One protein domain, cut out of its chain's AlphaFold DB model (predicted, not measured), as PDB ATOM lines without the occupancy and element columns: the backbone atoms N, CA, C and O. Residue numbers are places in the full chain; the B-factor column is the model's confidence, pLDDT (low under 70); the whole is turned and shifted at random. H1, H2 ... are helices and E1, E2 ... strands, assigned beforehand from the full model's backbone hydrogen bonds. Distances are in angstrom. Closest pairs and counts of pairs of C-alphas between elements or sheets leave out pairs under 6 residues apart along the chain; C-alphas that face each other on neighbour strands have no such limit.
ATOM      1  N   ALA A   2     169.181 167.573 229.107       86.19
ATOM      2  CA  ALA A   2     169.925 166.372 229.515       86.19
ATOM      3  C   ALA A   2     170.810 165.751 228.414       86.19
ATOM      4  O   ALA A   2     171.976 165.456 228.650       86.19
ATOM      5  N   THR A   3     170.313 165.646 227.177       89.50
ATOM      6  CA  THR A   3     171.074 165.072 226.052       89.50
ATOM      7  C   THR A   3     172.345 165.840 225.676       89.50
ATOM      8  O   THR A   3     173.254 165.248 225.102       89.50
ATOM      9  N   LEU A   4     172.451 167.131 226.016       90.50
ATOM     10  CA  LEU A   4     173.663 167.924 225.778       90.50
ATOM     11  C   LEU A   4     174.836 167.485 226.669       90.50
ATOM     12  O   LEU A   4     175.974 167.816 226.349       90.50
ATOM     13  N   LEU A   5     174.557 166.744 227.748       89.81
ATOM     14  CA  LEU A   5     175.530 166.283 228.739       89.81
ATOM     15  C   LEU A   5     175.934 164.808 228.570       89.81
ATOM     16  O   LEU A   5     176.776 164.349 229.331       89.81
ATOM     17  N   LYS A   6     175.385 164.067 227.592       85.94
ATOM     18  CA  LYS A   6     175.600 162.607 227.452       85.94
ATOM     19  C   LYS A   6     177.070 162.176 227.433       85.94
ATOM     20  O   LYS A   6     177.399 161.136 227.985       85.94
ATOM     21  N   ASP A   7     177.947 162.979 226.836       88.25
ATOM     22  CA  ASP A   7     179.379 162.659 226.720       88.25
ATOM     23  C   ASP A   7     180.189 163.043 227.976       88.25
ATOM     24  O   ASP A   7     181.398 162.826 228.038       88.25
ATOM     25  N   LYS A   8     179.543 163.682 228.957       90.94
ATOM     26  CA  LYS A   8     180.175 164.311 230.126       90.94
ATOM     27  C   LYS A   8     179.591 163.847 231.460       90.94
ATOM     28  O   LYS A   8     180.248 164.003 232.485       90.94
ATOM     29  N   ALA A   9     178.378 163.303 231.462       91.81
ATOM     30  CA  ALA A   9     177.673 162.878 232.661       91.81
ATOM     31  C   ALA A   9     176.742 161.691 232.382       91.81
ATOM     32  O   ALA A   9     176.238 161.513 231.274       91.81
ATOM     33  N   GLU A  10     176.468 160.915 233.427       93.44
ATOM     34  CA  GLU A  10     175.423 159.894 233.415       93.44
ATOM     35  C   GLU A  10     174.041 160.553 233.551       93.44
ATOM     36  O   GLU A  10     173.813 161.375 234.442       93.44
ATOM     37  N   ILE A  11     173.099 160.173 232.686       93.81
ATOM     38  CA  ILE A  11     171.694 160.574 232.808       93.81
ATOM     39  C   ILE A  11     170.986 159.547 233.692       93.81
ATOM     40  O   ILE A  11     170.858 158.385 233.321       93.81
ATOM     41  N   LEU A  12     170.520 159.984 234.865       94.75
ATOM     42  CA  LEU A  12     169.781 159.119 235.787       94.75
ATOM     43  C   LEU A  12     168.320 158.912 235.354       94.75
ATOM     44  O   LEU A  12     167.820 157.791 235.385       94.75
ATOM     45  N   CYS A  13     167.635 160.003 235.016       92.81
ATOM     46  CA  CYS A  13     166.278 160.083 234.469       92.81
ATOM     47  C   CYS A  13     166.032 161.556 234.088       92.81
ATOM     48  O   CYS A  13     166.629 162.444 234.705       92.81
ATOM     49  N   ASP A  14     165.197 161.835 233.091       91.81
ATOM     50  CA  ASP A  14     164.908 163.195 232.615       91.81
ATOM     51  C   ASP A  14     163.564 163.775 233.090       91.81
ATOM     52  O   ASP A  14     163.371 164.983 232.971       91.81
ATOM     53  N   ASP A  15     162.666 162.952 233.637       91.19
ATOM     54  CA  ASP A  15     161.363 163.390 234.156       91.19
ATOM     55  C   ASP A  15     161.307 163.249 235.682       91.19
ATOM     56  O   ASP A  15     161.531 164.208 236.427       91.19
ATOM     57  N   ARG A  16     161.056 162.036 236.191       90.50
ATOM     58  CA  ARG A  16     160.785 161.841 237.624       90.50
ATOM     59  C   ARG A  16     161.992 161.288 238.349       90.50
ATOM     60  O   ARG A  16     162.418 160.157 238.114       90.50
ATOM     61  N   MET A  17     162.489 162.056 239.309       91.75
ATOM     62  CA  MET A  17     163.578 161.650 240.189       91.75
ATOM     63  C   MET A  17     163.115 161.572 241.638       91.75
ATOM     64  O   MET A  17     162.175 162.252 242.049       91.75
ATOM     65  N   ILE A  18     163.797 160.747 242.431       94.06
ATOM     66  CA  ILE A  18     163.533 160.633 243.868       94.06
ATOM     67  C   ILE A  18     164.672 161.306 244.624       94.06
ATOM     68  O   ILE A  18     165.834 160.933 244.463       94.06
ATOM     69  N   VAL A  19     164.326 162.247 245.500       95.12
ATOM     70  CA  VAL A  19     165.261 162.838 246.461       95.12
ATOM     71  C   VAL A  19     165.065 162.175 247.818       95.12
ATOM     72  O   VAL A  19     163.940 162.034 248.299       95.12
ATOM     73  N   ARG A  20     166.164 161.768 248.453       94.44
ATOM     74  CA  ARG A  20     166.177 161.258 249.830       94.44
ATOM     75  C   ARG A  20     167.260 161.955 250.637       94.44
ATOM     76  O   ARG A  20     168.286 162.352 250.091       94.44
ATOM     77  N   ARG A  21     167.043 162.049 251.946       93.88
ATOM     78  CA  ARG A  21     168.067 162.463 252.908       93.88
ATOM     79  C   ARG A  21     168.541 161.246 253.701       93.88
ATOM     80  O   ARG A  21     167.715 160.446 254.134       93.88
ATOM     81  N   ASN A  22     169.850 161.119 253.880       89.19
ATOM     82  CA  ASN A  22     170.493 160.163 254.783       89.19
ATOM     83  C   ASN A  22     171.587 160.876 255.604       89.19
ATOM     84  O   ASN A  22     171.737 162.097 255.503       89.19
ATOM     85  N   ASP A  23     172.356 160.126 256.395       85.88
ATOM     86  CA  ASP A  23     173.424 160.678 257.246       85.88
ATOM     87  C   ASP A  23     174.522 161.408 256.446       85.88
ATOM     88  O   ASP A  23     175.179 162.304 256.965       85.88
ATOM     89  N   GLY A  24     174.688 161.074 255.160       86.94
ATOM     90  CA  GLY A  24     175.636 161.706 254.235       86.94
ATOM     91  C   GLY A  24     175.076 162.900 253.449       86.94
ATOM     92  O   GLY A  24     175.750 163.394 252.544       86.94
ATOM     93  N   GLY A  25     173.855 163.352 253.756       94.25
ATOM     94  CA  GLY A  25     173.190 164.476 253.095       94.25
ATOM     95  C   GLY A  25     172.105 164.054 252.100       94.25
ATOM     96  O   GLY A  25     171.423 163.042 252.273       94.25
ATOM     97  N   PHE A  26     171.897 164.874 251.069       97.50
ATOM     98  CA  PHE A  26     170.888 164.624 250.040       97.50
ATOM     99  C   PHE A  26     171.424 163.740 248.919       97.50
ATOM    100  O   PHE A  26     172.524 163.956 248.406       97.50
ATOM    101  N   LYS A  27     170.607 162.776 248.493       96.75
ATOM    102  CA  LYS A  27     170.886 161.896 247.359       96.75
ATOM    103  C   LYS A  27     169.725 161.914 246.371       96.75
ATOM    104  O   LYS A  27     168.563 161.864 246.778       96.75
ATOM    105  N   ILE A  28     170.059 161.955 245.086       96.06
ATOM    106  CA  ILE A  28     169.128 161.733 243.980       96.06
ATOM    107  C   ILE A  28     169.250 160.304 243.474       96.06
ATOM    108  O   ILE A  28     170.345 159.746 243.393       96.06
ATOM    109  N   HIS A  29     168.110 159.723 243.128       95.56
ATOM    110  CA  HIS A  29     168.003 158.385 242.568       95.56
ATOM    111  C   HIS A  29     167.265 158.466 241.235       95.56
ATOM    112  O   HIS A  29     166.199 159.089 241.157       95.56
ATOM    113  N   GLY A  30     167.840 157.841 240.206       93.62
ATOM    114  CA  GLY A  30     167.150 157.654 238.936       93.62
ATOM    115  C   GLY A  30     165.938 156.737 239.093       93.62
ATOM    116  O   GLY A  30     165.825 155.967 240.052       93.62
ATOM    117  N   THR A  31     164.997 156.858 238.164       91.31
ATOM    118  CA  THR A  31     163.804 156.011 238.097       91.31
ATOM    119  C   THR A  31     163.609 155.528 236.664       91.31
ATOM    120  O   THR A  31     164.212 156.062 235.739       91.31
ATOM    121  N   TRP A  32     162.751 154.527 236.468       88.25
ATOM    122  CA  TRP A  32     162.380 154.037 235.135       88.25
ATOM    123  C   TRP A  32     161.408 154.969 234.389       88.25
ATOM    124  O   TRP A  32     161.079 154.714 233.235       88.25
ATOM    125  N   SER A  33     160.891 156.005 235.056       84.56
ATOM    126  CA  SER A  33     159.849 156.892 234.535       84.56
ATOM    127  C   SER A  33     160.468 158.035 233.734       84.56
ATOM    128  O   SER A  33     160.446 159.177 234.195       84.56
ATOM    129  N   HIS A  34     161.032 157.716 232.570       87.00
ATOM    130  CA  HIS A  34     161.566 158.723 231.657       87.00
ATOM    131  C   HIS A  34     160.467 159.457 230.880       87.00
ATOM    132  O   HIS A  34     159.364 158.939 230.689       87.00
ATOM    133  N   GLY A  35     160.800 160.659 230.423       87.94
ATOM    134  CA  GLY A  35     160.022 161.465 229.496       87.94
ATOM    135  C   GLY A  35     160.571 161.338 228.076       87.94
ATOM    136  O   GLY A  35     160.438 160.296 227.433       87.94
ATOM    137  N   ASP A  36     161.202 162.406 227.595       87.94
ATOM    138  CA  ASP A  36     161.665 162.559 226.212       87.94
ATOM    139  C   ASP A  36     162.954 161.775 225.911       87.94
ATOM    140  O   ASP A  36     163.265 161.487 224.752       87.94
ATOM    141  N   VAL A  37     163.741 161.471 226.942       88.50
ATOM    142  CA  VAL A  37     165.056 160.839 226.832       88.50
ATOM    143  C   VAL A  37     164.952 159.377 227.280       88.50
ATOM    144  O   VAL A  37     164.600 159.140 228.425       88.50
ATOM    145  N   PRO A  38     165.270 158.378 226.434       89.56
ATOM    146  CA  PRO A  38     165.084 156.965 226.787       89.56
ATOM    147  C   PRO A  38     166.080 156.452 227.840       89.56
ATOM    148  O   PRO A  38     165.892 155.369 228.393       89.56
ATOM    149  N   GLU A  39     167.168 157.182 228.094       91.06
ATOM    150  CA  GLU A  39     168.164 156.811 229.092       91.06
ATOM    151  C   GLU A  39     167.619 156.897 230.524       91.06
ATOM    152  O   GLU A  39     167.264 157.967 231.019       91.06
ATOM    153  N   VAL A  40     167.647 155.756 231.212       92.62
ATOM    154  CA  VAL A  40     167.353 155.619 232.641       92.62
ATOM    155  C   VAL A  40     168.470 154.847 233.327       92.62
ATOM    156  O   VAL A  40     169.065 153.941 232.742       92.62
ATOM    157  N   SER A  41     168.729 155.166 234.591       92.94
ATOM    158  CA  SER A  41     169.711 154.465 235.412       92.94
ATOM    159  C   SER A  41     169.181 154.215 236.821       92.94
ATOM    160  O   SER A  41     168.525 155.064 237.422       92.94
ATOM    161  N   ALA A  42     169.504 153.044 237.376       92.94
ATOM    162  CA  ALA A  42     169.255 152.722 238.784       92.94
ATOM    163  C   ALA A  42     170.318 153.326 239.726       92.94
ATOM    164  O   ALA A  42     170.231 153.174 240.949       92.94
ATOM    165  N   SER A  43     171.329 154.000 239.167       95.75
ATOM    166  CA  SER A  43     172.364 154.699 239.917       95.75
ATOM    167  C   SER A  43     171.791 155.832 240.771       95.75
ATOM    168  O   SER A  43     170.645 156.280 240.651       95.75
ATOM    169  N   SER A  44     172.624 156.309 241.689       95.62
ATOM    170  CA  SER A  44     172.295 157.434 242.553       95.62
ATOM    171  C   SER A  44     173.522 158.283 242.817       95.62
ATOM    172  O   SER A  44     174.628 157.757 242.941       95.62
ATOM    173  N   ALA A  45     173.315 159.585 242.971       95.81
ATOM    174  CA  ALA A  45     174.382 160.559 243.152       95.81
ATOM    175  C   ALA A  45     174.048 161.536 244.291       95.81
ATOM    176  O   ALA A  45     172.868 161.763 244.575       95.81
ATOM    177  N   PRO A  46     175.051 162.114 244.972       96.44
ATOM    178  CA  PRO A  46     174.819 163.223 245.890       96.44
ATOM    179  C   PRO A  46     174.146 164.402 245.173       96.44
ATOM    180  O   PRO A  46     174.555 164.774 244.075       96.44
ATOM    181  N   LEU A  47     173.150 165.021 245.804       97.25
ATOM    182  CA  LEU A  47     172.513 166.228 245.282       97.25
ATOM    183  C   LEU A  47     173.327 167.454 245.700       97.25
ATOM    184  O   LEU A  47     173.269 167.874 246.854       97.25
ATOM    185  N   LYS A  48     174.125 167.988 244.771       95.81
ATOM    186  CA  LYS A  48     175.043 169.106 245.042       95.81
ATOM    187  C   LYS A  48     174.522 170.469 244.605       95.81
ATOM    188  O   LYS A  48     174.915 171.452 245.214       95.81
TER     189      LYS A  48
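This is residues 2 to 48 of the 122 residues of an uncharacterized protein of bacterium (UniProt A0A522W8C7). With little regular structure, this is a small three-stranded sheet at one end and, at the other, loops with one short helix, H1. The 47 printed residues hold H1, E1, E2 and E3 in that order, only 17 of them in these elements; the class is mixed. The sheet, E1 - E2 - E3, is antiparallel, a meander in which each strand neighbours the one before. It is only just compact, close to loose, with a radius of gyration of the C-alphas of 10.9 A and spans of 32 by 22 by 13 A.

E2, residues 25 to 29, is the inner strand. It forms a hairpin with E1, residues 18 to 22, at 150 degrees; N 20 and O 27 are within hydrogen-bond range, 2.9 A. It forms another with E3, residues 44 to 46, at 151 degrees; N 45 and O 28 are 3.0 A apart. H1, residues 2 to 5, is not on the sheet, and is too short for an O i to N i+4 pair; its one O i to N i+3 pair is within range.

E1 spans 13.0 A, E2 13.2 A, E3 7.1 A and H1 5.7 A. H1 begins at C-alpha 2 (169.925, 166.372, 229.515); E3 ends at C-alpha 46 (174.819, 163.223, 245.890).

The farthest C-alphas, Asp 23 and Asp 36, are 33.2 A apart. The links H1 to E1 and E2 to E3 are long. The printed part has no cut, and no printed residue is under 70 in pLDDT.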